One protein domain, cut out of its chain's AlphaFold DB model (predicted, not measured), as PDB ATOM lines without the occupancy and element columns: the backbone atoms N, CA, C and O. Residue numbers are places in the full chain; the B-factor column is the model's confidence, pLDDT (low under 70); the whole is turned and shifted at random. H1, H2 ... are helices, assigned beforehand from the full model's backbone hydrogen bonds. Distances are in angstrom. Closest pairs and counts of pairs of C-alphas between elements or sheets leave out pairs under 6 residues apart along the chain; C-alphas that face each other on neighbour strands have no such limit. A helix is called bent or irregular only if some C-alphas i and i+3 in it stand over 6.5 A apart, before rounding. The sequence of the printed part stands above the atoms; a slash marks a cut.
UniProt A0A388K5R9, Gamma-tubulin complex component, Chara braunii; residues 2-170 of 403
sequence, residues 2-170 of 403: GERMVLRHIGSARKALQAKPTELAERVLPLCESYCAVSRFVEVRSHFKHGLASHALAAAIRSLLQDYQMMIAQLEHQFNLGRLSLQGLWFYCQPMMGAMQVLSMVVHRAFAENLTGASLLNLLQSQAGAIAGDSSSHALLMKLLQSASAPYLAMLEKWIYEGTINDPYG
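What this domain is: This is residues 2 to 170 of the 403 residues of the protein "Gamma-tubulin complex component" of Chara braunii (UniProt A0A388K5R9). Three long helices, H2, H3 and H4, make a loose up-and-down bundle, each running against the one before it, and the helical hairpin of H5 and H6a packs on H3 and H4. Helix H6 bends, and its arm H6b extends the length at one end; toward the other end H1 folds back near H2 without touching any helix. The printed part has 169 residues with six named helices, H1 to H6 in order along the chain, and no named strand; its class is all helix. It is only just loose, close to compact, with a radius of gyration of the C-alphas of 18.9 A and an elongated outline of 66 by 35 by 30 A.

How they stand to each other: H3, residues 52 to 80, and H4, residues 86 to 112, are the hub, each touching four other helices. They form a hairpin, opposite ways at a shallow tilt of 18 degrees, with the C-alphas of Tyr 68 and Met 96 closest at 7.1 A. H4 has a kink of 55 degrees near residue 95 and is irregular, C-alphas 92 and 95 being 7.1 A apart. H2, residues 22 to 44, is only just irregular, with C-alphas 27 and 30 6.7 A apart. H2 touches H4 the same way at a steep tilt of 39 degrees, closest at the C-alphas of Ser 34 and Ser 104, 5.4 A. H2 and H3 form a hairpin at 34.7 degrees, a shallow tilt only just short of steep; the C-alphas of Val 42 and Ala 58 are closest, 5.0 A. H6, residues 135 to 161, was assigned as one helix by its hydrogen bonds but is bent, C-alphas 148 and 151 being 7.0 A apart; its arms H6a, residues 135 to 148, and H6b, residues 151 to 161, stand at a steep tilt of 56 degrees. H6a touches H3 at a steep tilt of 49 degrees, with the C-alphas of Leu 57 and Ala 148 closest at 4.5 A. H5, residues 117 to 130, forms a hairpin with H6a at 10 degrees, with the C-alphas of Ala 128 and His 138 closest at 5.3 A. H6b touches H3 with the C-alphas of Leu 52 and Pro 151 closest, 6.3 A. H1, residues 3 to 16, is near H2. Every O i to N i+4 pair is within hydrogen-bond range in H5, H6a and H6b, against 8 of 10 in H1, 16 of 19 in H2, 24 of 25 in H3 and 19 of 23 in H4.

Where its parts are: H3 is 41.6 A long, from C-alpha 52 at (-8.999, 93.790, 85.131) to C-alpha 80 at (14.764, 109.217, 115.654). H4 is 35.8 A long and H2 33.4 A. H1 begins at C-alpha 3, (8.369, 91.429, 104.912), and H6b ends at C-alpha 161, (-21.069, 102.759, 70.947).

The domain as a whole: The C-alphas farthest apart are those of Ala 19 and Gly 163, 68.2 A. The printed part has no cut, and no link is long. Mean pLDDT of the printed part is 78.5; residues 2 to 25 and residue 163 are under 70.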
ATOM      1  N   GLY A   2      10.913  94.149 102.450       31.53
ATOM      2  CA  GLY A   2      10.267  94.611 103.696       31.53
ATOM      3  C   GLY A   2       9.619  93.551 104.608       31.53
ATOM      4  O   GLY A   2       9.699  93.696 105.825       31.53
ATOM      5  N   GLU A   3       9.048  92.457 104.085       34.38
ATOM      6  CA  GLU A   3       8.369  91.429 104.912       34.38
ATOM      7  C   GLU A   3       9.243  90.879 106.053       34.38
ATOM      8  O   GLU A   3       8.790  90.724 107.189       34.38
ATOM      9  N   ARG A   4      10.530  90.623 105.766       35.69
ATOM     10  CA  ARG A   4      11.496  90.104 106.748       35.69
ATOM     11  C   ARG A   4      11.812  91.109 107.858       35.69
ATOM     12  O   ARG A   4      12.331  90.702 108.894       35.69
ATOM     13  N   MET A   5      11.509  92.391 107.659       38.31
ATOM     14  CA  MET A   5      11.625  93.426 108.682       38.31
ATOM     15  C   MET A   5      10.369  93.439 109.559       38.31
ATOM     16  O   MET A   5      10.495  93.280 110.772       38.31
ATOM     17  N   VAL A   6       9.171  93.499 108.964       41.91
ATOM     18  CA  VAL A   6       7.884  93.520 109.692       41.91
ATOM     19  C   VAL A   6       7.714  92.283 110.585       41.91
ATOM     20  O   VAL A   6       7.465  92.417 111.783       41.91
ATOM     21  N   LEU A   7       7.941  91.076 110.054       43.38
ATOM     22  CA  LEU A   7       7.789  89.833 110.827       43.38
ATOM     23  C   LEU A   7       8.813  89.703 111.969       43.38
ATOM     24  O   LEU A   7       8.483  89.177 113.033       43.38
ATOM     25  N   ARG A   8      10.037  90.231 111.796       44.88
ATOM     26  CA  ARG A   8      11.026  90.312 112.888       44.88
ATOM     27  C   ARG A   8      10.592  91.289 113.980       44.88
ATOM     28  O   ARG A   8      10.784  90.984 115.154       44.88
ATOM     29  N   HIS A   9       9.988  92.421 113.618       45.09
ATOM     30  CA  HIS A   9       9.513  93.403 114.595       45.09
ATOM     31  C   HIS A   9       8.336  92.861 115.415       45.09
ATOM     32  O   HIS A   9       8.392  92.934 116.638       45.09
ATOM     33  N   ILE A  10       7.342  92.219 114.788       47.50
ATOM     34  CA  ILE A  10       6.208  91.600 115.506       47.50
ATOM     35  C   ILE A  10       6.698  90.506 116.472       47.50
ATOM     36  O   ILE A  10       6.334  90.502 117.651       47.50
ATOM     37  N   GLY A  11       7.571  89.602 116.006       42.62
ATOM     38  CA  GLY A  11       8.107  88.513 116.831       42.62
ATOM     39  C   GLY A  11       9.009  88.977 117.983       42.62
ATOM     40  O   GLY A  11       8.997  88.363 119.050       42.62
ATOM     41  N   SER A  12       9.768  90.061 117.790       45.16
ATOM     42  CA  SER A  12      10.652  90.624 118.819       45.16
ATOM     43  C   SER A  12       9.886  91.483 119.835       45.16
ATOM     44  O   SER A  12      10.040  91.293 121.043       45.16
ATOM     45  N   ALA A  13       8.982  92.356 119.375       44.84
ATOM     46  CA  ALA A  13       8.177  93.222 120.240       44.84
ATOM     47  C   ALA A  13       7.343  92.415 121.249       44.84
ATOM     48  O   ALA A  13       7.332  92.738 122.436       44.84
ATOM     49  N   ARG A  14       6.739  91.297 120.815       44.66
ATOM     50  CA  ARG A  14       5.949  90.410 121.690       44.66
ATOM     51  C   ARG A  14       6.763  89.759 122.824       44.66
ATOM     52  O   ARG A  14       6.171  89.299 123.793       44.66
ATOM     53  N   LYS A  15       8.100  89.726 122.731       49.75
ATOM     54  CA  LYS A  15       9.002  89.289 123.815       49.75
ATOM     55  C   LYS A  15       9.595  90.437 124.641       49.75
ATOM     56  O   LYS A  15      10.131  90.170 125.711       49.75
ATOM     57  N   ALA A  16       9.524  91.679 124.159       45.81
ATOM     58  CA  ALA A  16      10.175  92.834 124.779       45.81
ATOM     59  C   ALA A  16       9.273  93.628 125.743       45.81
ATOM     60  O   ALA A  16       9.783  94.310 126.629       45.81
ATOM     61  N   LEU A  17       7.942  93.558 125.599       51.72
ATOM     62  CA  LEU A  17       7.027  94.297 126.474       51.72
ATOM     63  C   LEU A  17       6.775  93.571 127.802       51.72
ATOM     64  O   LEU A  17       6.010  92.611 127.863       51.72
ATOM     65  N   GLN A  18       7.351  94.098 128.884       44.44
ATOM     66  CA  GLN A  18       7.008  93.705 130.250       44.44
ATOM     67  C   GLN A  18       6.146  94.763 130.963       44.44
ATOM     68  O   GLN A  18       6.461  95.950 130.998       44.44
ATOM     69  N   ALA A  19       5.070  94.279 131.586       52.94
ATOM     70  CA  ALA A  19       4.407  94.815 132.781       52.94
ATOM     71  C   ALA A  19       3.755  96.222 132.796       52.94
ATOM     72  O   ALA A  19       3.116  96.526 133.804       52.94
ATOM     73  N   LYS A  20       3.837  97.076 131.759       51.97
ATOM     74  CA  LYS A  20       2.989  98.301 131.695       51.97
ATOM     75  C   LYS A  20       2.692  98.960 130.334       51.97
ATOM     76  O   LYS A  20       1.581  99.460 130.195       51.97
ATOM     77  N   PRO A  21       3.577  98.981 129.315       54.75
ATOM     78  CA  PRO A  21       3.229  99.550 128.003       54.75
ATOM     79  C   PRO A  21       2.343  98.624 127.141       54.75
ATOM     80  O   PRO A  21       2.012  98.971 126.008       54.75
ATOM     81  N   THR A  22       1.975  97.447 127.661       59.38
ATOM     82  CA  THR A  22       1.354  96.335 126.930       59.38
ATOM     83  C   THR A  22       0.042  96.719 126.250       59.38
ATOM     84  O   THR A  22      -0.077  96.527 125.045       59.38
ATOM     85  N   GLU A  23      -0.894  97.351 126.966       65.75
ATOM     86  CA  GLU A  23      -2.228  97.669 126.426       65.75
ATOM     87  C   GLU A  23      -2.188  98.568 125.182       65.75
ATOM     88  O   GLU A  23      -2.969  98.380 124.252       65.75
ATOM     89  N   LEU A  24      -1.295  99.564 125.144       67.31
ATOM     90  CA  LEU A  24      -1.192 100.470 123.994       67.31
ATOM     91  C   LEU A  24      -0.561  99.778 122.783       67.31
ATOM     92  O   LEU A  24      -0.963 100.056 121.656       67.31
ATOM     93  N   ALA A  25       0.377  98.851 122.993       68.44
ATOM     94  CA  ALA A  25       0.921  98.040 121.908       68.44
ATOM     95  C   ALA A  25      -0.101  97.015 121.392       68.44
ATOM     96  O   ALA A  25      -0.264  96.872 120.182       68.44
ATOM     97  N   GLU A  26      -0.840  96.354 122.287       75.38
ATOM     98  CA  GLU A  26      -1.900  95.401 121.934       75.38
ATOM     99  C   GLU A  26      -3.017  96.056 121.112       75.38
ATOM    100  O   GLU A  26      -3.498  95.452 120.157       75.38
ATOM    101  N   ARG A  27      -3.360  97.321 121.387       76.50
ATOM    102  CA  ARG A  27      -4.299  98.096 120.556       76.50
ATOM    103  C   ARG A  27      -3.768  98.402 119.147       76.50
ATOM    104  O   ARG A  27      -4.572  98.549 118.230       76.50
ATOM    105  N   VAL A  28      -2.448  98.482 118.947       77.88
ATOM    106  CA  VAL A  28      -1.823  98.719 117.627       77.88
ATOM    107  C   VAL A  28      -1.676  97.427 116.810       77.88
ATOM    108  O   VAL A  28      -1.747  97.483 115.582       77.88
ATOM    109  N   LEU A  29      -1.530  96.253 117.441       81.00
ATOM    110  CA  LEU A  29      -1.329  94.976 116.729       81.00
ATOM    111  C   LEU A  29      -2.379  94.676 115.626       81.00
ATOM    112  O   LEU A  29      -1.953  94.327 114.521       81.00
ATOM    113  N   PRO A  30      -3.701  94.891 115.819       85.62
ATOM    114  CA  PRO A  30      -4.706  94.665 114.772       85.62
ATOM    115  C   PRO A  30      -4.507  95.492 113.491       85.62
ATOM    116  O   PRO A  30      -4.930  95.065 112.414       85.62
ATOM    117  N   LEU A  31      -3.853  96.661 113.569       84.38
ATOM    118  CA  LEU A  31      -3.495  97.461 112.391       84.38
ATOM    119  C   LEU A  31      -2.394  96.769 111.575       84.38
ATOM    120  O   LEU A  31      -2.483  96.707 110.350       84.38
ATOM    121  N   CYS A  32      -1.388  96.203 112.246       84.81
ATOM    122  CA  CYS A  32      -0.313  95.444 111.605       84.81
ATOM    123  C   CYS A  32      -0.817  94.125 110.999       84.81
ATOM    124  O   CYS A  32      -0.414  93.771 109.891       84.81
ATOM    125  N   GLU A  33      -1.719  93.419 111.683       86.31
ATOM    126  CA  GLU A  33      -2.358  92.200 111.164       86.31
ATOM    127  C   GLU A  33      -3.217  92.503 109.927       86.31
ATOM    128  O   GLU A  33      -3.061  91.854 108.890       86.31
ATOM    129  N   SER A  34      -4.037  93.560 109.994       86.31
ATOM    130  CA  SER A  34      -4.845  94.029 108.859       86.31
ATOM    131  C   SER A  34      -3.971  94.451 107.672       86.31
ATOM    132  O   SER A  34      -4.241  94.046 106.544       86.31
ATOM    133  N   TYR A  35      -2.875  95.183 107.911       89.25
ATOM    134  CA  TYR A  35      -1.901  95.523 106.868       89.25
ATOM    135  C   TYR A  35      -1.323  94.270 106.188       89.25
ATOM    136  O   TYR A  35      -1.262  94.208 104.960       89.25
ATOM    137  N   CYS A  36      -0.936  93.248 106.960       87.56
ATOM    138  CA  CYS A  36      -0.377  92.012 106.405       87.56
ATOM    139  C   CYS A  36      -1.397  91.251 105.538       87.56
ATOM    140  O   CYS A  36      -1.047  90.777 104.455       87.56
ATOM    141  N   ALA A  37      -2.661  91.170 105.974       87.31
ATOM    142  CA  ALA A  37      -3.739  90.555 105.199       87.31
ATOM    143  C   ALA A  37      -3.995  91.300 103.873       87.31
ATOM    144  O   ALA A  37      -4.060  90.682 102.806       87.31
ATOM    145  N   VAL A  38      -4.071  92.633 103.927       89.38
ATOM    146  CA  VAL A  38      -4.331  93.494 102.762       89.38
ATOM    147  C   VAL A  38      -3.149  93.496 101.779       89.38
ATOM    148  O   VAL A  38      -3.366  93.379 100.573       89.38
ATOM    149  N   SER A  39      -1.900  93.541 102.261       89.50
ATOM    150  CA  SER A  39      -0.697  93.462 101.413       89.50
ATOM    151  C   SER A  39      -0.621  92.126 100.662       89.50
ATOM    152  O   SER A  39      -0.447  92.105  99.444       89.50
ATOM    153  N   ARG A  40      -0.855  91.004 101.359       88.38
ATOM    154  CA  ARG A  40      -0.885  89.661 100.752       88.38
ATOM    155  C   ARG A  40      -1.967  89.533  99.674       88.38
ATOM    156  O   ARG A  40      -1.739  88.919  98.633       88.38
ATOM    157  N   PHE A  41      -3.145  90.114  99.901       86.56
ATOM    158  CA  PHE A  41      -4.223  90.149  98.908       86.56
ATOM    159  C   PHE A  41      -3.826  90.945  97.660       86.56
ATOM    160  O   PHE A  41      -4.042  90.474  96.546       86.56
ATOM    161  N   VAL A  42      -3.207  92.114  97.840       87.81
ATOM    162  CA  VAL A  42      -2.713  92.976  96.752       87.81
ATOM    163  C   VAL A  42      -1.677  92.282  95.867       87.81
ATOM    164  O   VAL A  42      -1.658  92.527  94.656       87.81
ATOM    165  N   GLU A  43      -0.834  91.429  96.450       86.19
ATOM    166  CA  GLU A  43       0.149  90.615  95.730       86.19
ATOM    167  C   GLU A  43      -0.532  89.492  94.941       86.19
ATOM    168  O   GLU A  43      -0.430  89.473  93.714       86.19
ATOM    169  N   VAL A  44      -1.310  88.620  95.598       83.31
ATOM    170  CA  VAL A  44      -2.013  87.501  94.934       83.31
ATOM    171  C   VAL A  44      -2.915  88.004  93.801       83.31
ATOM    172  O   VAL A  44      -2.862  87.504  92.677       83.31
ATOM    173  N   ARG A  45      -3.704  89.053  94.062       78.44
ATOM    174  CA  ARG A  45      -4.656  89.623  93.099       78.44
ATOM    175  C   ARG A  45      -4.029  90.546  92.052       78.44
ATOM    176  O   ARG A  45      -4.757  91.049  91.196       78.44
ATOM    177  N   SER A  46      -2.705  90.741  92.081       79.56
ATOM    178  CA  SER A  46      -1.958  91.389  90.993       79.56
ATOM    179  C   SER A  46      -1.743  90.479  89.782       79.56
ATOM    180  O   SER A  46      -1.510  90.977  88.684       79.56
ATOM    181  N   HIS A  47      -1.819  89.155  89.955       79.38
ATOM    182  CA  HIS A  47      -1.590  88.217  88.862       79.38
ATOM    183  C   HIS A  47      -2.684  88.309  87.791       79.38
ATOM    184  O   HIS A  47      -3.874  88.432  88.094       79.38
ATOM    185  N   PHE A  48      -2.287  88.163  86.523       73.88
ATOM    186  CA  PHE A  48      -3.173  88.270  85.357       73.88
ATOM    187  C   PHE A  48      -4.442  87.403  85.456       73.88
ATOM    188  O   PHE A  48      -5.512  87.837  85.051       73.88
ATOM    189  N   LYS A  49      -4.356  86.233  86.104       73.69
ATOM    190  CA  LYS A  49      -5.461  85.273  86.292       73.69
ATOM    191  C   LYS A  49      -6.715  85.818  86.997       73.69
ATOM    192  O   LYS A  49      -7.742  85.153  86.943       73.69
ATOM    193  N   HIS A  50      -6.642  86.962  87.681       72.56
ATOM    194  CA  HIS A  50      -7.763  87.503  88.460       72.56
ATOM    195  C   HIS A  50      -8.556  88.626  87.768       72.56
ATOM    196  O   HIS A  50      -9.533  89.084  88.358       72.56
ATOM    197  N   GLY A  51      -8.169  89.038  86.554       82.94
ATOM    198  CA  GLY A  51      -8.919  89.990  85.724       82.94
ATOM    199  C   GLY A  51      -8.682  91.482  86.011       82.94
ATOM    200  O   GLY A  51      -8.007  91.868  86.970       82.94
ATOM    201  N   LEU A  52      -9.235  92.342  85.152       84.38
ATOM    202  CA  LEU A  52      -8.999  93.790  85.131       84.38
ATOM    203  C   LEU A  52      -9.604  94.497  86.346       84.38
ATOM    204  O   LEU A  52      -8.946  95.348  86.949       84.38
ATOM    205  N   ALA A  53     -10.826  94.125  86.746       85.50
ATOM    206  CA  ALA A  53     -11.470  94.694  87.935       85.50
ATOM    207  C   ALA A  53     -10.651  94.398  89.210       85.50
ATOM    208  O   ALA A  53     -10.514  95.243  90.099       85.50
ATOM    209  N   SER A  54     -10.033  93.213  89.262       87.19
ATOM    210  CA  SER A  54      -9.106  92.811  90.323       87.19
ATOM    211  C   SER A  54      -7.811  93.623  90.317       87.19
ATOM    212  O   SER A  54      -7.364  94.063  91.377       87.19
ATOM    213  N   HIS A  55      -7.201  93.846  89.146       89.50
ATOM    214  CA  HIS A  55      -5.969  94.637  89.033       89.50
ATOM    215  C   HIS A  55      -6.188  96.094  89.430       89.50
ATOM    216  O   HIS A  55      -5.362  96.653  90.154       89.50
ATOM    217  N   ALA A  56      -7.304  96.684  89.001       88.38
ATOM    218  CA  ALA A  56      -7.666  98.060  89.316       88.38
ATOM    219  C   ALA A  56      -7.973  98.248  90.813       88.38
ATOM    220  O   ALA A  56      -7.455  99.185  91.424       88.38
ATOM    221  N   LEU A  57      -8.699  97.311  91.444       89.56
ATOM    222  CA  LEU A  57      -8.857  97.302  92.904       89.56
ATOM    223  C   LEU A  57      -7.501  97.170  93.614       89.56
ATOM    224  O   LEU A  57      -7.201  97.945  94.519       89.56
ATOM    225  N   ALA A  58      -6.655  96.224  93.199       90.06
ATOM    226  CA  ALA A  58      -5.348  96.019  93.819       90.06
ATOM    227  C   ALA A  58      -4.426  97.244  93.659       90.06
ATOM    228  O   ALA A  58      -3.662  97.551  94.570       90.06
ATOM    229  N   ALA A  59      -4.513  97.981  92.545       90.56
ATOM    230  CA  ALA A  59      -3.806  99.247  92.353       90.56
ATOM    231  C   ALA A  59      -4.338 100.365  93.271       90.56
ATOM    232  O   ALA A  59      -3.545 101.068  93.897       90.56
ATOM    233  N   ALA A  60      -5.660 100.484  93.424       90.81
ATOM    234  CA  ALA A  60      -6.271 101.455  94.332       90.81
ATOM    235  C   ALA A  60      -5.906 101.182  95.805       90.81
ATOM    236  O   ALA A  60      -5.587 102.107  96.551       90.81
ATOM    237  N   ILE A  61      -5.859  99.907  96.207       91.31
ATOM    238  CA  ILE A  61      -5.396  99.500  97.541       91.31
ATOM    239  C   ILE A  61      -3.892  99.779  97.715       91.31
ATOM    240  O   ILE A  61      -3.502 100.258  98.777       91.31
ATOM    241  N   ARG A  62      -3.037  99.575  96.693       91.31
ATOM    242  CA  ARG A  62      -1.604  99.952  96.763       91.31
ATOM    243  C   ARG A  62      -1.399 101.429  97.088       91.31
ATOM    244  O   ARG A  62      -0.505 101.722  97.874       91.31
ATOM    245  N   SER A  63      -2.221 102.329  96.540       91.06
ATOM    246  CA  SER A  63      -2.170 103.756  96.896       91.06
ATOM    247  C   SER A  63      -2.379 103.955  98.400       91.06
ATOM    248  O   SER A  63      -1.581 104.631  99.037       91.06
ATOM    249  N   LEU A  64      -3.380 103.297  98.996       89.38
ATOM    250  CA  LEU A  64      -3.626 103.403 100.439       89.38
ATOM    251  C   LEU A  64      -2.515 102.749 101.283       89.38
ATOM    252  O   LEU A  64      -2.183 103.225 102.366       89.38
ATOM    253  N   LEU A  65      -1.901 101.667 100.793       90.12
ATOM    254  CA  LEU A  65      -0.735 101.069 101.452       90.12
ATOM    255  C   LEU A  65       0.501 101.985 101.379       90.12
ATOM    256  O   LEU A  65       1.306 101.970 102.308       90.12
ATOM    257  N   GLN A  66       0.645 102.811 100.337       90.88
ATOM    258  CA  GLN A  66       1.680 103.852 100.271       90.88
ATOM    259  C   GLN A  66       1.424 104.972 101.289       90.88
ATOM    260  O   GLN A  66       2.366 105.384 101.964       90.88
ATOM    261  N   ASP A  67       0.168 105.387 101.487       89.81
ATOM    262  CA  ASP A  67      -0.205 106.358 102.529       89.81
ATOM    263  C   ASP A  67       0.168 105.842 103.942       89.81
ATOM    264  O   ASP A  67       0.728 106.575 104.760       89.81
ATOM    265  N   TYR A  68      -0.034 104.544 104.212       88.88
ATOM    266  CA  TYR A  68       0.411 103.889 105.454       88.88
ATOM    267  C   TYR A  68       1.942 103.854 105.607       88.88
ATOM    268  O   TYR A  68       2.456 104.109 106.696       88.88
ATOM    269  N   GLN A  69       2.687 103.577 104.532       88.06
ATOM    270  CA  GLN A  69       4.157 103.615 104.564       88.06
ATOM    271  C   GLN A  69       4.686 105.042 104.793       88.06
ATOM    272  O   GLN A  69       5.653 105.224 105.530       88.06
ATOM    273  N   MET A  70       4.019 106.063 104.243       89.50
ATOM    274  CA  MET A  70       4.339 107.472 104.503       89.50
ATOM    275  C   MET A  70       4.118 107.842 105.978       89.50
ATOM    276  O   MET A  70       4.981 108.467 106.593       89.50
ATOM    277  N   MET A  71       3.007 107.395 106.576       88.75
ATOM    278  CA  MET A  71       2.732 107.551 108.011       88.75
ATOM    279  C   MET A  71       3.815 106.878 108.876       88.75
ATOM    280  O   MET A  71       4.281 107.477 109.844       88.75
ATOM    281  N   ILE A  72       4.263 105.666 108.520       87.75
ATOM    282  CA  ILE A  72       5.366 104.983 109.221       87.75
ATOM    283  C   ILE A  72       6.672 105.777 109.108       87.75
ATOM    284  O   ILE A  72       7.318 106.000 110.127       87.75
ATOM    285  N   ALA A  73       7.044 106.254 107.917       88.00
ATOM    286  CA  ALA A  73       8.276 107.025 107.728       88.00
ATOM    287  C   ALA A  73       8.282 108.336 108.544       88.00
ATOM    288  O   ALA A  73       9.305 108.724 109.112       88.00
ATOM    289  N   GLN A  74       7.127 109.000 108.667       87.44
ATOM    290  CA  GLN A  74       6.961 110.173 109.533       87.44
ATOM    291  C   GLN A  74       7.110 109.820 111.023       87.44
ATOM    292  O   GLN A  74       7.762 110.556 111.767       87.44
ATOM    293  N   LEU A  75       6.552 108.687 111.460       84.69
ATOM    294  CA  LEU A  75       6.682 108.187 112.833       84.69
ATOM    295  C   LEU A  75       8.121 107.782 113.175       84.69
ATOM    296  O   LEU A  75       8.622 108.158 114.234       84.69
ATOM    297  N   GLU A  76       8.807 107.084 112.271       85.81
ATOM    298  CA  GLU A  76      10.222 106.720 112.397       85.81
ATOM    299  C   GLU A  76      11.107 107.971 112.505       85.81
ATOM    300  O   GLU A  76      11.979 108.046 113.369       85.81
ATOM    301  N   HIS A  77      10.826 109.014 111.716       87.38
ATOM    302  CA  HIS A  77      11.512 110.300 111.838       87.38
ATOM    303  C   HIS A  77      11.291 110.963 113.213       87.38
ATOM    304  O   HIS A  77      12.258 111.390 113.844       87.38
ATOM    305  N   GLN A  78      10.055 111.005 113.734       81.06
ATOM    306  CA  GLN A  78       9.791 111.557 115.077       81.06
ATOM    307  C   GLN A  78      10.391 110.705 116.209       81.06
ATOM    308  O   GLN A  78      10.776 111.250 117.248       81.06
ATOM    309  N   PHE A  79      10.505 109.389 116.018       83.75
ATOM    310  CA  PHE A  79      11.202 108.493 116.940       83.75
ATOM    311  C   PHE A  79      12.710 108.772 116.961       83.75
ATOM    312  O   PHE A  79      13.277 108.970 118.033       83.75
ATOM    313  N   ASN A  80      13.339 108.899 115.789       84.56
ATOM    314  CA  ASN A  80      14.764 109.217 115.654       84.56
ATOM    315  C   ASN A  80      15.124 110.618 116.193       84.56
ATOM    316  O   ASN A  80      16.255 110.840 116.619       84.56
ATOM    317  N   LEU A  81      14.165 111.552 116.236       87.25
ATOM    318  CA  LEU A  81      14.300 112.850 116.917       87.25
ATOM    319  C   LEU A  81      14.072 112.794 118.443       87.25
ATOM    320  O   LEU A  81      14.148 113.833 119.101       87.25
ATOM    321  N   GLY A  82      13.740 111.630 119.013       85.50
ATOM    322  CA  GLY A  82      13.417 111.465 120.436       85.50
ATOM    323  C   GLY A  82      12.085 112.094 120.867       85.50
ATOM    324  O   GLY A  82      11.867 112.307 122.058       85.50
ATOM    325  N   ARG A  83      11.197 112.426 119.918       82.62
ATOM    326  CA  ARG A  83       9.946 113.179 120.157       82.62
ATOM    327  C   ARG A  83       8.693 112.303 120.219       82.62
ATOM    328  O   ARG A  83       7.650 112.768 120.670       82.62
ATOM    329  N   LEU A  84       8.772 111.052 119.765       80.00
ATOM    330  CA  LEU A  84       7.626 110.144 119.727       80.00
ATOM    331  C   LEU A  84       7.353 109.501 121.098       80.00
ATOM    332  O   LEU A  84       8.125 108.671 121.572       80.00
ATOM    333  N   SER A  85       6.203 109.819 121.698       83.19
ATOM    334  CA  SER A  85       5.663 109.075 122.844       83.19
ATOM    335  C   SER A  85       4.777 107.907 122.388       83.19
ATOM    336  O   SER A  85       4.200 107.935 121.299       83.19
ATOM    337  N   LEU A  86       4.599 106.892 123.242       76.81
ATOM    338  CA  LEU A  86       3.727 105.741 122.953       76.81
ATOM    339  C   LEU A  86       2.250 106.147 122.753       76.81
ATOM    340  O   LEU A  86       1.537 105.536 121.960       76.81
ATOM    341  N   GLN A  87       1.803 107.210 123.428       81.06
ATOM    342  CA  GLN A  87       0.479 107.805 123.216       81.06
ATOM    343  C   GLN A  87       0.399 108.565 121.881       81.06
ATOM    344  O   GLN A  87      -0.613 108.475 121.192       81.06
ATOM    345  N   GLY A  88       1.477 109.253 121.484       81.81
ATOM    346  CA  GLY A  88       1.591 109.885 120.167       81.81
ATOM    347  C   GLY A  88       1.514 108.864 119.032       81.81
ATOM    348  O   GLY A  88       0.754 109.064 118.090       81.81
ATOM    349  N   LEU A  89       2.215 107.730 119.156       82.81
ATOM    350  CA  LEU A  89       2.127 106.616 118.204       82.81
ATOM    351  C   LEU A  89       0.676 106.131 118.033       82.81
ATOM    352  O   LEU A  89       0.187 106.048 116.908       82.81
ATOM    353  N   TRP A  90      -0.031 105.877 119.139       83.75
ATOM    354  CA  TRP A  90      -1.446 105.488 119.110       83.75
ATOM    355  C   TRP A  90      -2.333 106.536 118.417       83.75
ATOM    356  O   TRP A  90      -3.155 106.177 117.572       83.75
ATOM    357  N   PHE A  91      -2.136 107.821 118.734       85.50
ATOM    358  CA  PHE A  91      -2.874 108.942 118.150       85.50
ATOM    359  C   PHE A  91      -2.670 109.054 116.631       85.50
ATOM    360  O   PHE A  91      -3.645 109.064 115.881       85.50
ATOM    361  N   TYR A  92      -1.419 109.063 116.162       84.50
ATOM    362  CA  TYR A  92      -1.104 109.159 114.733       84.50
ATOM    363  C   TYR A  92      -1.588 107.946 113.926       84.50
ATOM    364  O   TYR A  92      -1.916 108.098 112.753       84.50
ATOM    365  N   CYS A  93      -1.690 106.760 114.535       85.56
ATOM    366  CA  CYS A  93      -2.253 105.588 113.866       85.56
ATOM    367  C   CYS A  93      -3.786 105.629 113.699       85.56
ATOM    368  O   CYS A  93      -4.287 104.936 112.810       85.56
ATOM    369  N   GLN A  94      -4.535 106.418 114.490       84.62
ATOM    370  CA  GLN A  94      -6.012 106.388 114.486       84.62
ATOM    371  C   GLN A  94      -6.652 106.529 113.091       84.62
ATOM    372  O   GLN A  94      -7.505 105.696 112.770       84.62
ATOM    373  N   PRO A  95      -6.260 107.494 112.228       82.12
ATOM    374  CA  PRO A  95      -6.937 107.705 110.946       82.12
ATOM    375  C   PRO A  95      -6.850 106.495 110.010       82.12
ATOM    376  O   PRO A  95      -7.761 106.252 109.222       82.12
ATOM    377  N   MET A  96      -5.773 105.708 110.116       83.25
ATOM    378  CA  MET A  96      -5.546 104.551 109.253       83.25
ATOM    379  C   MET A  96      -6.110 103.242 109.826       83.25
ATOM    380  O   MET A  96      -6.233 102.261 109.095       83.25
ATOM    381  N   MET A  97      -6.512 103.206 111.103       83.69
ATOM    382  CA  MET A  97      -7.117 102.010 111.702       83.69
ATOM    383  C   MET A  97      -8.472 101.666 111.084       83.69
ATOM    384  O   MET A  97      -8.643 100.535 110.636       83.69
ATOM    385  N   GLY A  98      -9.400 102.626 110.988       84.56
ATOM    386  CA  GLY A  98     -10.714 102.388 110.372       84.56
ATOM    387  C   GLY A  98     -10.589 101.957 108.907       84.56
ATOM    388  O   GLY A  98     -11.119 100.919 108.507       84.56
ATOM    389  N   ALA A  99      -9.777 102.685 108.133       87.31
ATOM    390  CA  ALA A  99      -9.488 102.372 106.736       87.31
ATOM    391  C   ALA A  99      -8.915 100.953 106.543       87.31
ATOM    392  O   ALA A  99      -9.401 100.199 105.696       87.31
ATOM    393  N   MET A 100      -7.916 100.557 107.343       87.38
ATOM    394  CA  MET A 100      -7.288  99.236 107.223       87.38
ATOM    395  C   MET A 100      -8.202  98.101 107.714       87.38
ATOM    396  O   MET A 100      -8.183  97.018 107.131       87.38
ATOM    397  N   GLN A 101      -9.031  98.330 108.738       88.06
ATOM    398  CA  GLN A 101     -10.016  97.352 109.221       88.06
ATOM    399  C   GLN A 101     -11.107  97.081 108.174       88.06
ATOM    400  O   GLN A 101     -11.427  95.923 107.896       88.06
ATOM    401  N   VAL A 102     -11.637  98.130 107.538       89.44
ATOM    402  CA  VAL A 102     -12.647  97.999 106.475       89.44
ATOM    403  C   VAL A 102     -12.060  97.344 105.223       89.44
ATOM    404  O   VAL A 102     -12.685  96.440 104.662       89.44
ATOM    405  N   LEU A 103     -10.829  97.705 104.837       89.44
ATOM    406  CA  LEU A 103     -10.085  96.988 103.796       89.44
ATOM    407  C   LEU A 103      -9.912  95.505 104.137       89.44
ATOM    408  O   LEU A 103     -10.200  94.660 103.294       89.44
ATOM    409  N   SER A 104      -9.491  95.180 105.361       89.25
ATOM    410  CA  SER A 104      -9.305  93.801 105.825       89.25
ATOM    411  C   SER A 104     -10.603  92.987 105.721       89.25
ATOM    412  O   SER A 104     -10.608  91.901 105.139       89.25
ATOM    413  N   MET A 105     -11.741  93.540 106.162       88.06
ATOM    414  CA  MET A 105     -13.047  92.879 106.034       88.06
ATOM    415  C   MET A 105     -13.429  92.599 104.570       88.06
ATOM    416  O   MET A 105     -13.882  91.494 104.257       88.06
ATOM    417  N   VAL A 106     -13.239  93.568 103.668       88.69
ATOM    418  CA  VAL A 106     -13.480  93.389 102.224       88.69
ATOM    419  C   VAL A 106     -12.558  92.315 101.645       88.69
ATOM    420  O   VAL A 106     -13.022  91.425 100.934       88.69
ATOM    421  N   VAL A 107     -11.269  92.370 101.985       88.38
ATOM    422  CA  VAL A 107     -10.229  91.432 101.547       88.38
ATOM    423  C   VAL A 107     -10.552  89.999 101.960       88.38
ATOM    424  O   VAL A 107     -10.518  89.102 101.116       88.38
ATOM    425  N   HIS A 108     -10.929  89.773 103.220       87.38
ATOM    426  CA  HIS A 108     -11.271  88.441 103.714       87.38
ATOM    427  C   HIS A 108     -12.516  87.861 103.025       87.38
ATOM    428  O   HIS A 108     -12.489  86.698 102.623       87.38
ATOM    429  N   ARG A 109     -13.569  88.665 102.798       85.00
ATOM    430  CA  ARG A 109     -14.763  88.226 102.043       85.00
ATOM    431  C   ARG A 109     -14.429  87.916 100.579       85.00
ATOM    432  O   ARG A 109     -14.783  86.852 100.075       85.00
ATOM    433  N   ALA A 110     -13.674  88.795  99.919       84.31
ATOM    434  CA  ALA A 110     -13.255  88.624  98.528       84.31
ATOM    435  C   ALA A 110     -12.319  87.417  98.314       84.31
ATOM    436  O   ALA A 110     -12.269  86.880  97.207       84.31
ATOM    437  N   PHE A 111     -11.578  86.996  99.348       81.31
ATOM    438  CA  PHE A 111     -10.750  85.788  99.324       81.31
ATOM    439  C   PHE A 111     -11.568  84.515  99.598       81.31
ATOM    440  O   PHE A 111     -11.352  83.509  98.930       81.31
ATOM    441  N   ALA A 112     -12.530  84.560 100.528       80.69
ATOM    442  CA  ALA A 112     -13.381  83.417 100.873       80.69
ATOM    443  C   ALA A 112     -14.276  82.957  99.708       80.69
ATOM    444  O   ALA A 112     -14.407  81.758  99.468       80.69
ATOM    445  N   GLU A 113     -14.853  83.901  98.960       74.44
ATOM    446  CA  GLU A 113     -15.709  83.618  97.796       74.44
ATOM    447  C   GLU A 113     -14.944  83.657  96.452       74.44
ATOM    448  O   GLU A 113     -15.518  83.379  95.402       74.44
ATOM    449  N   ASN A 114     -13.642  83.987  96.473       76.81
ATOM    450  CA  ASN A 114     -12.733  84.047  95.313       76.81
ATOM    451  C   ASN A 114     -13.265  84.874  94.112       76.81
ATOM    452  O   ASN A 114     -13.043  84.542  92.947       76.81
ATOM    453  N   LEU A 115     -13.988  85.961  94.406       76.06
ATOM    454  CA  LEU A 115     -14.791  86.734  93.447       76.06
ATOM    455  C   LEU A 115     -13.954  87.464  92.383       76.06
ATOM    456  O   LEU A 115     -12.985  88.147  92.719       76.06
ATOM    457  N   THR A 116     -14.373  87.420  91.116       75.81
ATOM    458  CA  THR A 116     -13.771  88.136  89.966       75.81
ATOM    459  C   THR A 116     -14.797  88.999  89.217       75.81
ATOM    460  O   THR A 116     -16.009  88.878  89.437       75.81
ATOM    461  N   GLY A 117     -14.330  89.912  88.359       78.00
ATOM    462  CA  GLY A 117     -15.168  90.776  87.525       78.00
ATOM    463  C   GLY A 117     -16.257  91.517  88.296       78.00
ATOM    464  O   GLY A 117     -16.055  91.996  89.417       78.00
ATOM    465  N   ALA A 118     -17.456  91.557  87.714       76.94
ATOM    466  CA  ALA A 118     -18.621  92.195  88.319       76.94
ATOM    467  C   ALA A 118     -18.975  91.650  89.721       76.94
ATOM    468  O   ALA A 118     -19.541  92.384  90.527       76.94
ATOM    469  N   SER A 119     -18.645  90.396  90.063       80.00
ATOM    470  CA  SER A 119     -18.964  89.842  91.393       80.00
ATOM    471  C   SER A 119     -18.154  90.505  92.518       80.00
ATOM    472  O   SER A 119     -18.712  90.829  93.565       80.00
ATOM    473  N   LEU A 120     -16.882  90.834  92.262       83.75
ATOM    474  CA  LEU A 120     -16.035  91.603  93.181       83.75
ATOM    475  C   LEU A 120     -16.576  93.026  93.396       83.75
ATOM    476  O   LEU A 120     -16.600  93.524  94.520       83.75
ATOM    477  N   LEU A 121     -17.042  93.668  92.323       83.62
ATOM    478  CA  LEU A 121     -17.615  95.014  92.383       83.62
ATOM    479  C   LEU A 121     -18.959  95.031  93.138       83.62
ATOM    480  O   LEU A 121     -19.219  95.948  93.914       83.62
ATOM    481  N   ASN A 122     -19.779  93.985  92.988       83.19
ATOM    482  CA  ASN A 122     -20.996  93.797  93.784       83.19
ATOM    483  C   ASN A 122     -20.688  93.608  95.280       83.19
ATOM    484  O   ASN A 122     -21.403  94.159  96.119       83.19
ATOM    485  N   LEU A 123     -19.612  92.891  95.634       84.56
ATOM    486  CA  LEU A 123     -19.161  92.811  97.027       84.56
ATOM    487  C   LEU A 123     -18.785  94.204  97.552       84.56
ATOM    488  O   LEU A 123     -19.312  94.599  98.592       84.56
ATOM    489  N   LEU A 124     -17.956  94.970  96.830       85.69
ATOM    490  CA  LEU A 124     -17.591  96.344  97.210       85.69
ATOM    491  C   LEU A 124     -18.831  97.226  97.434       85.69
ATOM    492  O   LEU A 124     -18.947  97.844  98.490       85.69
ATOM    493  N   GLN A 125     -19.787  97.211  96.501       85.12
ATOM    494  CA  GLN A 125     -21.043  97.956  96.619       85.12
ATOM    495  C   GLN A 125     -21.874  97.519  97.836       85.12
ATOM    496  O   GLN A 125     -22.392  98.359  98.570       85.12
ATOM    497  N   SER A 126     -21.973  96.210  98.100       86.00
ATOM    498  CA  SER A 126     -22.703  95.699  99.270       86.00
ATOM    499  C   SER A 126     -22.074  96.138 100.597       86.00
ATOM    500  O   SER A 126     -22.796  96.406 101.555       86.00
ATOM    501  N   GLN A 127     -20.740  96.251 100.658       85.69
ATOM    502  CA  GLN A 127     -20.046  96.738 101.851       85.69
ATOM    503  C   GLN A 127     -20.139  98.264 101.972       85.69
ATOM    504  O   GLN A 127     -20.331  98.759 103.077       85.69
ATOM    505  N   ALA A 128     -20.101  99.010 100.862       84.50
ATOM    506  CA  ALA A 128     -20.327 100.457 100.873       84.50
ATOM    507  C   ALA A 128     -21.723 100.801 101.425       84.50
ATOM    508  O   ALA A 128     -21.840 101.681 102.278       84.50
ATOM    509  N   GLY A 129     -22.759 100.062 101.011       83.12
ATOM    510  CA  GLY A 129     -24.112 100.188 101.565       83.12
ATOM    511  C   GLY A 129     -24.208  99.781 103.041       83.12
ATOM    512  O   GLY A 129     -24.823 100.489 103.831       83.12
ATOM    513  N   ALA A 130     -23.557  98.682 103.443       83.88
ATOM    514  CA  ALA A 130     -23.563  98.223 104.837       83.88
ATOM    515  C   ALA A 130     -22.838  99.175 105.813       83.88
ATOM    516  O   ALA A 130     -23.174  99.202 106.995       83.88
ATOM    517  N   ILE A 131     -21.861  99.953 105.333       82.12
ATOM    518  CA  ILE A 131     -21.048 100.886 106.137       82.12
ATOM    519  C   ILE A 131     -21.495 102.351 105.922       82.12
ATOM    520  O   ILE A 131     -20.815 103.284 106.331       82.12
ATOM    521  N   ALA A 132     -22.681 102.591 105.348       78.19
ATOM    522  CA  ALA A 132     -23.202 103.943 105.088       78.19
ATOM    523  C   ALA A 132     -23.350 104.846 106.341       78.19
ATOM    524  O   ALA A 132     -23.520 106.054 106.201       78.19
ATOM    525  N   GLY A 133     -23.268 104.284 107.555       80.56
ATOM    526  CA  GLY A 133     -23.227 105.039 108.814       80.56
ATOM    527  C   GLY A 133     -21.868 105.668 109.167       80.56
ATOM    528  O   GLY A 133     -21.841 106.602 109.964       80.56
ATOM    529  N   ASP A 134     -20.754 105.207 108.582       84.88
ATOM    530  CA  ASP A 134     -19.439 105.855 108.709       84.88
ATOM    531  C   ASP A 134     -19.053 106.514 107.382       84.88
ATOM    532  O   ASP A 134     -18.619 105.856 106.435       84.88
ATOM    533  N   SER A 135     -19.165 107.842 107.348       85.69
ATOM    534  CA  SER A 135     -18.823 108.676 106.193       85.69
ATOM    535  C   SER A 135     -17.389 108.454 105.687       85.69
ATOM    536  O   SER A 135     -17.163 108.430 104.477       85.69
ATOM    537  N   SER A 136     -16.422 108.221 106.584       85.69
ATOM    538  CA  SER A 136     -15.006 108.068 106.212       85.69
ATOM    539  C   SER A 136     -14.764 106.737 105.503       85.69
ATOM    540  O   SER A 136     -14.182 106.693 104.415       85.69
ATOM    541  N   SER A 137     -15.260 105.644 106.088       86.19
ATOM    542  CA  SER A 137     -15.158 104.306 105.498       86.19
ATOM    543  C   SER A 137     -16.024 104.147 104.249       86.19
ATOM    544  O   SER A 137     -15.595 103.509 103.287       86.19
ATOM    545  N   HIS A 138     -17.210 104.760 104.217       87.56
ATOM    546  CA  HIS A 138     -18.058 104.793 103.028       87.56
ATOM    547  C   HIS A 138     -17.365 105.540 101.877       87.56
ATOM    548  O   HIS A 138     -17.237 104.986 100.787       87.56
ATOM    549  N   ALA A 139     -16.823 106.742 102.116       87.38
ATOM    550  CA  ALA A 139     -16.077 107.494 101.103       87.38
ATOM    551  C   ALA A 139     -14.850 106.723 100.576       87.38
ATOM    552  O   ALA A 139     -14.582 106.730  99.370       87.38
ATOM    553  N   LEU A 140     -14.137 106.000 101.450       89.00
ATOM    554  CA  LEU A 140     -13.043 105.117 101.046       89.00
ATOM    555  C   LEU A 140     -13.529 103.982 100.132       89.00
ATOM    556  O   LEU A 140     -12.955 103.775  99.061       89.00
ATOM    557  N   LEU A 141     -14.588 103.262 100.518       88.25
ATOM    558  CA  LEU A 141     -15.140 102.176  99.702       88.25
ATOM    559  C   LEU A 141     -15.655 102.675  98.350       88.25
ATOM    560  O   LEU A 141     -15.414 102.016  97.343       88.25
ATOM    561  N   MET A 142     -16.265 103.859  98.298       86.69
ATOM    562  CA  MET A 142     -16.716 104.486  97.052       86.69
ATOM    563  C   MET A 142     -15.540 104.868  96.135       86.69
ATOM    564  O   MET A 142     -15.600 104.617  94.932       86.69
ATOM    565  N   LYS A 143     -14.422 105.379  96.680       86.38
ATOM    566  CA  LYS A 143     -13.182 105.646  95.916       86.38
ATOM    567  C   LYS A 143     -12.550 104.358  95.364       86.38
ATOM    568  O   LYS A 143     -12.082 104.327  94.220       86.38
ATOM    569  N   LEU A 144     -12.536 103.287  96.161       87.75
ATOM    570  CA  LEU A 144     -12.040 101.968  95.746       87.75
ATOM    571  C   LEU A 144     -12.938 101.349  94.665       87.75
ATOM    572  O   LEU A 144     -12.425 100.843  93.668       87.75
ATOM    573  N   LEU A 145     -14.260 101.449  94.830       87.50
ATOM    574  CA  LEU A 145     -15.260 101.014  93.857       87.50
ATOM    575  C   LEU A 145     -15.095 101.753  92.527       87.50
ATOM    576  O   LEU A 145     -14.953 101.091  91.505       87.50
ATOM    577  N   GLN A 146     -15.016 103.090  92.545       85.38
ATOM    578  CA  GLN A 146     -14.794 103.924  91.355       85.38
ATOM    579  C   GLN A 146     -13.566 103.475  90.560       85.38
ATOM    580  O   GLN A 146     -13.621 103.336  89.336       85.38
ATOM    581  N   SER A 147     -12.473 103.205  91.275       84.44
ATOM    582  CA  SER A 147     -11.216 102.740  90.689       84.44
ATOM    583  C   SER A 147     -11.360 101.336  90.091       84.44
ATOM    584  O   SER A 147     -10.930 101.099  88.965       84.44
ATOM    585  N   ALA A 148     -12.008 100.413  90.808       87.62
ATOM    586  CA  ALA A 148     -12.205  99.029  90.378       87.62
ATOM    587  C   ALA A 148     -13.224  98.879  89.229       87.62
ATOM    588  O   ALA A 148     -13.070  97.995  88.385       87.62
ATOM    589  N   SER A 149     -14.244  99.743  89.161       85.44
ATOM    590  CA  SER A 149     -15.260  99.738  88.100       85.44
ATOM    591  C   SER A 149     -14.798 100.397  86.799       85.44
ATOM    592  O   SER A 149     -15.363 100.104  85.750       85.44
ATOM    593  N   ALA A 150     -13.778 101.262  86.839       83.88
ATOM    594  CA  ALA A 150     -13.272 101.981  85.667       83.88
ATOM    595  C   ALA A 150     -12.976 101.087  84.435       83.88
ATOM    596  O   ALA A 150     -13.514 101.390  83.368       83.88
ATOM    597  N   PRO A 151     -12.219  99.967  84.528       84.75
ATOM    598  CA  PRO A 151     -12.005  99.090  83.370       84.75
ATOM    599  C   PRO A 151     -13.293  98.417  82.871       84.75
ATOM    600  O   PRO A 151     -13.456  98.217  81.672       84.75
ATOM    601  N   TYR A 152     -14.230  98.097  83.770       83.06
ATOM    602  CA  TYR A 152     -15.508  97.485  83.402       83.06
ATOM    603  C   TYR A 152     -16.415  98.471  82.646       83.06
ATOM    604  O   TYR A 152     -17.035  98.108  81.646       83.06
ATOM    605  N   LEU A 153     -16.447  99.737  83.076       79.69
ATOM    606  CA  LEU A 153     -17.178 100.805  82.391       79.69
ATOM    607  C   LEU A 153     -16.555 101.147  81.028       79.69
ATOM    608  O   LEU A 153     -17.298 101.392  80.083       79.69
ATOM    609  N   ALA A 154     -15.227 101.083  80.888       79.31
ATOM    610  CA  ALA A 154     -14.555 101.274  79.600       79.31
ATOM    611  C   ALA A 154     -14.887 100.162  78.578       79.31
ATOM    612  O   ALA A 154     -15.053 100.448  77.393       79.31
ATOM    613  N   MET A 155     -15.038  98.907  79.024       77.00
ATOM    614  CA  MET A 155     -15.551  97.822  78.168       77.00
ATOM    615  C   MET A 155     -17.024  98.045  77.792       77.00
ATOM    616  O   MET A 155     -17.395  97.865  76.634       77.00
ATOM    617  N   LEU A 156     -17.853  98.484  78.747       80.75
ATOM    618  CA  LEU A 156     -19.269  98.779  78.513       80.75
ATOM    619  C   LEU A 156     -19.475  99.923  77.507       80.75
ATOM    620  O   LEU A 156     -20.353  99.827  76.654       80.75
ATOM    621  N   GLU A 157     -18.669 100.984  77.579       75.38
ATOM    622  CA  GLU A 157     -18.750 102.128  76.664       75.38
ATOM    623  C   GLU A 157     -18.448 101.716  75.216       75.38
ATOM    624  O   GLU A 157     -19.231 102.014  74.313       75.38
ATOM    625  N   LYS A 158     -17.375 100.944  75.003       76.38
ATOM    626  CA  LYS A 158     -17.039 100.384  73.685       76.38
ATOM    627  C   LYS A 158     -18.112  99.439  73.158       76.38
ATOM    628  O   LYS A 158     -18.477  99.530  71.989       76.38
ATOM    629  N   TRP A 159     -18.680  98.594  74.015       80.94
ATOM    630  CA  TRP A 159     -19.762  97.706  73.602       80.94
ATOM    631  C   TRP A 159     -21.025  98.471  73.166       80.94
ATOM    632  O   TRP A 159     -21.629  98.113  72.159       80.94
ATOM    633  N   ILE A 160     -21.396  99.549  73.870       75.81
ATOM    634  CA  ILE A 160     -22.594 100.349  73.554       75.81
ATOM    635  C   ILE A 160     -22.424 101.183  72.274       75.81
ATOM    636  O   ILE A 160     -23.374 101.278  71.499       75.81
ATOM    637  N   TYR A 161     -21.259 101.806  72.055       71.62
ATOM    638  CA  TYR A 161     -21.069 102.759  70.947       71.62
ATOM    639  C   TYR A 161     -20.302 102.197  69.736       71.62
ATOM    640  O   TYR A 161     -20.575 102.612  68.613       71.62
ATOM    641  N   GLU A 162     -19.364 101.263  69.930       72.25
ATOM    642  CA  GLU A 162     -18.584 100.634  68.844       72.25
ATOM    643  C   GLU A 162     -19.102  99.228  68.483       72.25
ATOM    644  O   GLU A 162     -18.743  98.690  67.436       72.25
ATOM    645  N   GLY A 163     -19.892  98.593  69.359       68.00
ATOM    646  CA  GLY A 163     -20.280  97.181  69.240       68.00
ATOM    647  C   GLY A 163     -19.143  96.186  69.521       68.00
ATOM    648  O   GLY A 163     -19.332  94.981  69.359       68.00
ATOM    649  N   THR A 164     -17.962  96.659  69.936       73.25
ATOM    650  CA  THR A 164     -16.773  95.817  70.145       73.25
ATOM    651  C   THR A 164     -16.691  95.297  71.585       73.25
ATOM    652  O   THR A 164     -17.012  96.004  72.540       73.25
ATOM    653  N   ILE A 165     -16.233  94.052  71.758       73.56
ATOM    654  CA  ILE A 165     -15.896  93.473  73.067       73.56
ATOM    655  C   ILE A 165     -14.424  93.062  73.039       73.56
ATOM    656  O   ILE A 165     -14.016  92.244  72.219       73.56
ATOM    657  N   ASN A 166     -13.632  93.610  73.959       70.94
ATOM    658  CA  ASN A 166     -12.254  93.194  74.205       70.94
ATOM    659  C   ASN A 166     -12.117  92.758  75.668       70.94
ATOM    660  O   ASN A 166     -11.637  93.513  76.512       70.94
ATOM    661  N   ASP A 167     -12.600  91.551  75.955       76.12
ATOM    662  CA  ASP A 167     -12.559  90.930  77.279       76.12
ATOM    663  C   ASP A 167     -11.614  89.710  77.271       76.12
ATOM    664  O   ASP A 167     -12.047  88.582  77.026       76.12
ATOM    665  N   PRO A 168     -10.306  89.906  77.527       75.81
ATOM    666  CA  PRO A 168      -9.330  88.818  77.560       75.81
ATOM    667  C   PRO A 168      -9.424  87.923  78.812       75.81
ATOM    668  O   PRO A 168      -8.617  87.002  78.944       75.81
ATOM    669  N   TYR A 169     -10.365  88.174  79.734       76.19
ATOM    670  CA  TYR A 169     -10.485  87.447  81.007       76.19
ATOM    671  C   TYR A 169     -11.871  86.828  81.268       76.19
ATOM    672  O   TYR A 169     -12.011  86.046  82.208       76.19
ATOM    673  N   GLY A 170     -12.881  87.138  80.451       71.31
ATOM    674  CA  GLY A 170     -14.253  86.648  80.613       71.31
ATOM    675  C   GLY A 170     -15.013  87.302  81.774       71.31
ATOM    676  O   GLY A 170     -15.900  86.661  82.346       71.31
TER     677      GLY A 170